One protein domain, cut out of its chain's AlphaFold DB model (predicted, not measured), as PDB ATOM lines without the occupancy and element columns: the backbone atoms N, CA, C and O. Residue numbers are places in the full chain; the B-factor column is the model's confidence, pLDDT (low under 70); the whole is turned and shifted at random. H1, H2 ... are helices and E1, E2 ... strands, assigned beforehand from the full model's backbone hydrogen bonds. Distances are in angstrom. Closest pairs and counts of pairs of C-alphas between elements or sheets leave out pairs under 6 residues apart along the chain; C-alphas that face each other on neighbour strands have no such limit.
ATOM      1  N   LYS A 236      37.997 -36.349 -39.595       35.59
ATOM      2  CA  LYS A 236      37.495 -35.383 -40.581       35.59
ATOM      3  C   LYS A 236      36.056 -35.013 -40.228       35.59
ATOM      4  O   LYS A 236      35.148 -35.803 -40.439       35.59
ATOM      5  N   CYS A 237      35.917 -33.766 -39.778       33.97
ATOM      6  CA  CYS A 237      34.697 -32.976 -39.590       33.97
ATOM      7  C   CYS A 237      33.806 -33.294 -38.369       33.97
ATOM      8  O   CYS A 237      33.506 -34.434 -38.043       33.97
ATOM      9  N   ARG A 238      33.379 -32.198 -37.723       38.41
ATOM     10  CA  ARG A 238      32.559 -32.076 -36.507       38.41
ATOM     11  C   ARG A 238      31.200 -32.790 -36.619       38.41
ATOM     12  O   ARG A 238      30.233 -32.200 -37.096       38.41
ATOM     13  N   GLY A 239      31.102 -34.019 -36.120       34.16
ATOM     14  CA  GLY A 239      29.835 -34.724 -35.913       34.16
ATOM     15  C   GLY A 239      29.939 -35.725 -34.762       34.16
ATOM     16  O   GLY A 239      31.004 -36.291 -34.548       34.16
ATOM     17  N   LEU A 240      28.834 -35.946 -34.037       43.28
ATOM     18  CA  LEU A 240      28.686 -36.862 -32.884       43.28
ATOM     19  C   LEU A 240      28.771 -38.363 -33.263       43.28
ATOM     20  O   LEU A 240      28.089 -39.199 -32.677       43.28
ATOM     21  N   GLY A 241      29.534 -38.706 -34.300       50.09
ATOM     22  CA  GLY A 241      29.696 -40.084 -34.754       50.09
ATOM     23  C   GLY A 241      30.796 -40.803 -33.985       50.09
ATOM     24  O   GLY A 241      31.812 -40.206 -33.633       50.09
ATOM     25  N   GLU A 242      30.615 -42.103 -33.758       54.75
ATOM     26  CA  GLU A 242      31.695 -42.951 -33.255       54.75
ATOM     27  C   GLU A 242      32.856 -43.007 -34.270       54.75
ATOM     28  O   GLU A 242      32.622 -43.005 -35.486       54.75
ATOM     29  N   PRO A 243      34.117 -43.072 -33.806       62.81
ATOM     30  CA  PRO A 243      35.261 -43.213 -34.695       62.81
ATOM     31  C   PRO A 243      35.195 -44.552 -35.441       62.81
ATOM     32  O   PRO A 243      35.121 -45.618 -34.830       62.81
ATOM     33  N   ILE A 244      35.273 -44.512 -36.774       69.50
ATOM     34  CA  ILE A 244      35.312 -45.732 -37.587       69.50
ATOM     35  C   ILE A 244      36.704 -46.382 -37.471       69.50
ATOM     36  O   ILE A 244      37.717 -45.695 -37.660       69.50
ATOM     37  N   PRO A 245      36.796 -47.704 -37.235       72.12
ATOM     38  CA  PRO A 245      38.058 -48.431 -37.311       72.12
ATOM     39  C   PRO A 245      38.752 -48.240 -38.668       72.12
ATOM     40  O   PRO A 245      38.141 -48.387 -39.724       72.12
ATOM     41  N   LYS A 246      40.063 -47.972 -38.669       77.94
ATOM     42  CA  LYS A 246      40.865 -47.735 -39.893       77.94
ATOM     43  C   LYS A 246      40.818 -48.854 -40.936       77.94
ATOM     44  O   LYS A 246      41.158 -48.633 -42.095       77.94
ATOM     45  N   ASN A 247      40.487 -50.064 -40.511       80.50
ATOM     46  CA  ASN A 247      40.386 -51.251 -41.350       80.50
ATOM     47  C   ASN A 247      38.978 -51.469 -41.923       80.50
ATOM     48  O   ASN A 247      38.805 -52.396 -42.717       80.50
ATOM     49  N   ALA A 248      37.995 -50.640 -41.559       78.50
ATOM     50  CA  ALA A 248      36.668 -50.706 -42.141       78.50
ATOM     51  C   ALA A 248      36.746 -50.335 -43.625       78.50
ATOM     52  O   ALA A 248      37.243 -49.274 -44.009       78.50
ATOM     53  N   ARG A 249      36.289 -51.246 -44.482       84.56
ATOM     54  CA  ARG A 249      36.243 -51.029 -45.927       84.56
ATOM     55  C   ARG A 249      34.836 -50.616 -46.305       84.56
ATOM     56  O   ARG A 249      33.882 -51.238 -45.847       84.56
ATOM     57  N   ALA A 250      34.732 -49.600 -47.157       85.31
ATOM     58  CA  ALA A 250      33.452 -49.224 -47.724       85.31
ATOM     59  C   ALA A 250      32.885 -50.405 -48.533       85.31
ATOM     60  O   ALA A 250      33.579 -50.962 -49.391       85.31
ATOM     61  N   VAL A 251      31.647 -50.793 -48.244       84.69
ATOM     62  CA  VAL A 251      30.885 -51.766 -49.028       84.69
ATOM     63  C   VAL A 251      30.373 -51.055 -50.281       84.69
ATOM     64  O   VAL A 251      29.978 -49.889 -50.239       84.69
ATOM     65  N   THR A 252      30.444 -51.725 -51.430       76.69
ATOM     66  CA  THR A 252      30.009 -51.164 -52.715       76.69
ATOM     67  C   THR A 252      28.518 -50.820 -52.702       76.69
ATOM     68  O   THR A 252      27.701 -51.569 -52.182       76.69
ATOM     69  N   HIS A 253      28.198 -49.672 -53.303       68.94
ATOM     70  CA  HIS A 253      26.980 -48.855 -53.151       68.94
ATOM     71  C   HIS A 253      25.639 -49.492 -53.572       68.94
ATOM     72  O   HIS A 253      24.613 -48.821 -53.524       68.94
ATOM     73  N   GLU A 254      25.612 -50.748 -54.018       67.69
ATOM     74  CA  GLU A 254      24.469 -51.278 -54.780       67.69
ATOM     75  C   GLU A 254      23.210 -51.564 -53.936       67.69
ATOM     76  O   GLU A 254      22.123 -51.650 -54.502       67.69
ATOM     77  N   ASP A 255      23.308 -51.588 -52.599       66.81
ATOM     78  CA  ASP A 255      22.198 -51.993 -51.713       66.81
ATOM     79  C   ASP A 255      21.779 -50.957 -50.648       66.81
ATOM     80  O   ASP A 255      20.984 -51.265 -49.751       66.81
ATOM     81  N   LEU A 256      22.262 -49.711 -50.716       78.56
ATOM     82  CA  LEU A 256      21.905 -48.688 -49.727       78.56
ATOM     83  C   LEU A 256      20.460 -48.200 -49.914       78.56
ATOM     84  O   LEU A 256      20.167 -47.312 -50.716       78.56
ATOM     85  N   ARG A 257      19.529 -48.770 -49.142       79.88
ATOM     86  CA  ARG A 257      18.145 -48.286 -49.067       79.88
ATOM     87  C   ARG A 257      18.038 -47.106 -48.092       79.88
ATOM     88  O   ARG A 257      18.656 -47.152 -47.028       79.88
ATOM     89  N   PRO A 258      17.230 -46.076 -48.402       78.75
ATOM     90  CA  PRO A 258      16.898 -45.032 -47.436       78.75
ATOM     91  C   PRO A 258      16.341 -45.633 -46.138       78.75
ATOM     92  O   PRO A 258      15.493 -46.528 -46.176       78.75
ATOM     93  N   MET A 259      16.809 -45.135 -44.993       74.75
ATOM     94  CA  MET A 259      16.373 -45.574 -43.664       74.75
ATOM     95  C   MET A 259      15.610 -44.431 -42.990       74.75
ATOM     96  O   MET A 259      16.171 -43.615 -42.257       74.75
ATOM     97  N   GLY A 260      14.315 -44.333 -43.299       80.69
ATOM     98  CA  GLY A 260      13.496 -43.174 -42.940       80.69
ATOM     99  C   GLY A 260      13.889 -41.951 -43.773       80.69
ATOM    100  O   GLY A 260      13.881 -42.010 -45.000       80.69
ATOM    101  N   LEU A 261      14.250 -40.849 -43.109       75.56
ATOM    102  CA  LEU A 261      14.744 -39.626 -43.763       75.56
ATOM    103  C   LEU A 261      16.270 -39.583 -43.923       75.56
ATOM    104  O   LEU A 261      16.802 -38.647 -44.521       75.56
ATOM    105  N   LEU A 262      16.983 -40.566 -43.372       80.00
ATOM    106  CA  LEU A 262      18.418 -40.694 -43.567       80.00
ATOM    107  C   LEU A 262      18.679 -41.396 -44.899       80.00
ATOM    108  O   LEU A 262      18.181 -42.496 -45.145       80.00
ATOM    109  N   ILE A 263      19.473 -40.741 -45.744       86.06
ATOM    110  CA  ILE A 263      19.982 -41.305 -46.992       86.06
ATOM    111  C   ILE A 263      21.441 -41.685 -46.730       86.06
ATOM    112  O   ILE A 263      22.268 -40.779 -46.585       86.06
ATOM    113  N   PRO A 264      21.751 -42.989 -46.628       89.50
ATOM    114  CA  PRO A 264      23.122 -43.463 -46.511       89.50
ATOM    115  C   PRO A 264      23.956 -43.006 -47.706       89.50
ATOM    116  O   PRO A 264      23.562 -43.228 -48.850       89.50
ATOM    117  N   ASP A 265      25.104 -42.380 -47.456       89.69
ATOM    118  CA  ASP A 265      26.082 -42.043 -48.495       89.69
ATOM    119  C   ASP A 265      27.309 -42.965 -48.459       89.69
ATOM    120  O   ASP A 265      27.989 -43.114 -49.479       89.69
ATOM    121  N   GLN A 266      27.570 -43.626 -47.327       93.06
ATOM    122  CA  GLN A 266      28.683 -44.557 -47.145       93.06
ATOM    123  C   GLN A 266      28.258 -45.745 -46.271       93.06
ATOM    124  O   GLN A 266      27.557 -45.568 -45.282       93.06
ATOM    125  N   ASP A 267      28.713 -46.955 -46.591       92.81
ATOM    126  CA  ASP A 267      28.475 -48.154 -45.780       92.81
ATOM    127  C   ASP A 267      29.811 -48.795 -45.406       92.81
ATOM    128  O   ASP A 267      30.602 -49.109 -46.287       92.81
ATOM    129  N   PHE A 268      30.065 -48.998 -44.116       92.94
ATOM    130  CA  PHE A 268      31.272 -49.615 -43.562       92.94
ATOM    131  C   PHE A 268      30.966 -50.930 -42.825       92.94
ATOM    132  O   PHE A 268      31.714 -51.336 -41.933       92.94
ATOM    133  N   GLY A 269      29.858 -51.596 -43.164       92.75
ATOM    134  CA  GLY A 269      29.372 -52.768 -42.441       92.75
ATOM    135  C   GLY A 269      28.629 -52.326 -41.185       92.75
ATOM    136  O   GLY A 269      27.492 -51.869 -41.273       92.75
ATOM    137  N   ASP A 270      29.267 -52.406 -40.021       90.56
ATOM    138  CA  ASP A 270      28.627 -52.070 -38.738       90.56
ATOM    139  C   ASP A 270      28.326 -50.574 -38.574       90.56
ATOM    140  O   ASP A 270      27.532 -50.195 -37.713       90.56
ATOM    141  N   TYR A 271      28.908 -49.724 -39.423       90.56
ATOM    142  CA  TYR A 271      28.690 -48.282 -39.440       90.56
ATOM    143  C   TYR A 271      28.166 -47.838 -40.797       90.56
ATOM    144  O   TYR A 271      28.608 -48.327 -41.833       90.56
ATOM    145  N   ILE A 272      27.263 -46.868 -40.801       91.19
ATOM    146  CA  ILE A 272      26.756 -46.242 -42.018       91.19
ATOM    147  C   ILE A 272      26.938 -44.730 -41.886       91.19
ATOM    148  O   ILE A 272      26.580 -44.121 -40.875       91.19
ATOM    149  N   GLY A 273      27.539 -44.148 -42.916       91.06
ATOM    150  CA  GLY A 273      27.642 -42.715 -43.125       91.06
ATOM    151  C   GLY A 273      26.352 -42.173 -43.723       91.06
ATOM    152  O   GLY A 273      25.820 -42.730 -44.685       91.06
ATOM    153  N   CYS A 274      25.853 -41.091 -43.139       90.31
ATOM    154  CA  CYS A 274      24.728 -40.318 -43.635       90.31
ATOM    155  C   CYS A 274      25.087 -38.831 -43.548       90.31
ATOM    156  O   CYS A 274      25.184 -38.285 -42.446       90.31
ATOM    157  N   GLN A 275      25.235 -38.153 -44.692       82.19
ATOM    158  CA  GLN A 275      25.431 -36.695 -44.766       82.19
ATOM    159  C   GLN A 275      26.642 -36.206 -43.950       82.19
ATOM    160  O   GLN A 275      26.585 -35.167 -43.291       82.19
ATOM    161  N   GLY A 276      27.737 -36.970 -43.981       77.38
ATOM    162  CA  GLY A 276      28.979 -36.630 -43.281       77.38
ATOM    163  C   GLY A 276      29.027 -36.977 -41.786       77.38
ATOM    164  O   GLY A 276      29.996 -36.606 -41.131       77.38
ATOM    165  N   ALA A 277      28.034 -37.693 -41.249       80.12
ATOM    166  CA  ALA A 277      28.074 -38.275 -39.904       80.12
ATOM    167  C   ALA A 277      27.963 -39.804 -39.966       80.12
ATOM    168  O   ALA A 277      27.280 -40.334 -40.840       80.12
ATOM    169  N   PHE A 278      28.604 -40.509 -39.032       87.69
ATOM    170  CA  PHE A 278      28.605 -41.972 -38.968       87.69
ATOM    171  C   PHE A 278      27.776 -42.481 -37.797       87.69
ATOM    172  O   PHE A 278      27.872 -41.962 -36.686       87.69
ATOM    173  N   PHE A 279      26.987 -43.520 -38.044       87.75
ATOM    174  CA  PHE A 279      26.116 -44.141 -37.053       87.75
ATOM    175  C   PHE A 279      26.298 -45.655 -37.080       87.75
ATOM    176  O   PHE A 279      26.474 -46.235 -38.151       87.75
ATOM    177  N   LYS A 280      26.189 -46.318 -35.925       88.06
ATOM    178  CA  LYS A 280      26.080 -47.782 -35.881       88.06
ATOM    179  C   LYS A 280      24.805 -48.233 -36.590       88.06
ATOM    180  O   LYS A 280      23.723 -47.704 -36.326       88.06
ATOM    181  N   ARG A 281      24.917 -49.242 -37.454       87.88
ATOM    182  CA  ARG A 281      23.822 -49.775 -38.278       87.88
ATOM    183  C   ARG A 281      22.591 -50.147 -37.444       87.88
ATOM    184  O   ARG A 281      21.473 -49.825 -37.834       87.88
ATOM    185  N   GLU A 282      22.791 -50.761 -36.278       84.06
ATOM    186  CA  GLU A 282      21.708 -51.155 -35.361       84.06
ATOM    187  C   GLU A 282      20.934 -49.968 -34.756       84.06
ATOM    188  O   GLU A 282      19.758 -50.098 -34.414       84.06
ATOM    189  N   LEU A 283      21.565 -48.793 -34.660       81.25
ATOM    190  CA  LEU A 283      20.940 -47.583 -34.126       81.25
ATOM    191  C   LEU A 283      20.178 -46.809 -35.199       81.25
ATOM    192  O   LEU A 283      19.214 -46.119 -34.880       81.25
ATOM    193  N   ILE A 284      20.550 -46.939 -36.473       77.12
ATOM    194  CA  ILE A 284      19.963 -46.128 -37.547       77.12
ATOM    195  C   ILE A 284      18.477 -46.391 -37.736       77.12
ATOM    196  O   ILE A 284      17.732 -45.442 -37.963       77.12
ATOM    197  N   GLY A 285      18.018 -47.637 -37.599       73.56
ATOM    198  CA  GLY A 285      16.585 -47.934 -37.665       73.56
ATOM    199  C   GLY A 285      15.790 -47.173 -36.596       73.56
ATOM    200  O   GLY A 285      14.714 -46.646 -36.877       73.56
ATOM    201  N   LYS A 286      16.363 -47.035 -35.394       75.56
ATOM    202  CA  LYS A 286      15.769 -46.279 -34.285       75.56
ATOM    203  C   LYS A 286      15.845 -44.776 -34.553       75.56
ATOM    204  O   LYS A 286      14.825 -44.097 -34.487       75.56
ATOM    205  N   VAL A 287      17.016 -44.267 -34.940       70.12
ATOM    206  CA  VAL A 287      17.228 -42.845 -35.269       70.12
ATOM    207  C   VAL A 287      16.300 -42.401 -36.405       70.12
ATOM    208  O   VAL A 287      15.637 -41.375 -36.290       70.12
ATOM    209  N   GLY A 288      16.176 -43.200 -37.466       65.50
ATOM    210  CA  GLY A 288      15.281 -42.937 -38.593       65.50
ATOM    211  C   GLY A 288      13.804 -42.887 -38.192       65.50
ATOM    212  O   GLY A 288      13.070 -42.046 -38.709       65.50
ATOM    213  N   HIS A 289      13.378 -43.719 -37.234       52.97
ATOM    214  CA  HIS A 289      12.019 -43.695 -36.685       52.97
ATOM    215  C   HIS A 289      11.762 -42.439 -35.836       52.97
ATOM    216  O   HIS A 289      10.785 -41.727 -36.073       52.97
ATOM    217  N   PHE A 290      12.685 -42.077 -34.936       51.06
ATOM    218  CA  PHE A 290      12.595 -40.836 -34.149       51.06
ATOM    219  C   PHE A 290      12.613 -39.577 -35.020       51.06
ATOM    220  O   PHE A 290      12.036 -38.554 -34.660       51.06
ATOM    221  N   MET A 291      13.244 -39.642 -36.190       48.72
ATOM    222  CA  MET A 291      13.266 -38.567 -37.176       48.72
ATOM    223  C   MET A 291      11.996 -38.466 -38.029       48.72
ATOM    224  O   MET A 291      12.019 -37.703 -38.982       48.72
ATOM    225  N   SER A 292      10.909 -39.189 -37.737       47.09
ATOM    226  CA  SER A 292       9.661 -39.127 -38.524       47.09
ATOM    227  C   SER A 292       8.482 -38.437 -37.817       47.09
ATOM    228  O   SER A 292       7.460 -38.185 -38.451       47.09
TER     229      SER A 292
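What this domain is: This is residues 236 to 292 of the 431 residues of an uncharacterized protein of Armillaria gallica (UniProt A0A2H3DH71). There is little regular structure here: a small hairpin of two strands, E1 and E2, with one short helix, H1, leading away from its end, and a long unnamed stretch, residues 236 to 270, looping widely round the hairpin. The 57 printed residues run E1, E2, H1, a mixed class with only 18 residues in named elements; the sheet E1 - E2 is antiparallel. The whole is compact, radius of gyration of the C-alphas 10.9 A, spanning 33 by 27 by 17 A.

Where its parts are: E1, residues 271 to 274, begins at C-alpha (28.690, -48.282, -39.440). E2 is residues 277 to 280. H1, residues 281 to 290, is 14.9 A long and ends at C-alpha (12.595, -40.836, -34.149).

How they stand to each other: E1 and E2 form a hairpin, with N 272 and O 279 at 2.8 A. Residues 266 to 267 pair antiparallel with 272 to 273 of E1. The closest C-alphas of E1 and H1, Tyr 271 and Arg 281, are 5.2 A apart. In H1, 4 of 6 O i to N i+4 pairs are within hydrogen-bond range.

The domain as a whole: The farthest C-alphas, Asn 247 and Ser 292, are 33.2 A apart. The printed part has no cut, and both links are tight. pLDDT is under 70 at residues 236 to 244, 253 to 255 and 288 to 292.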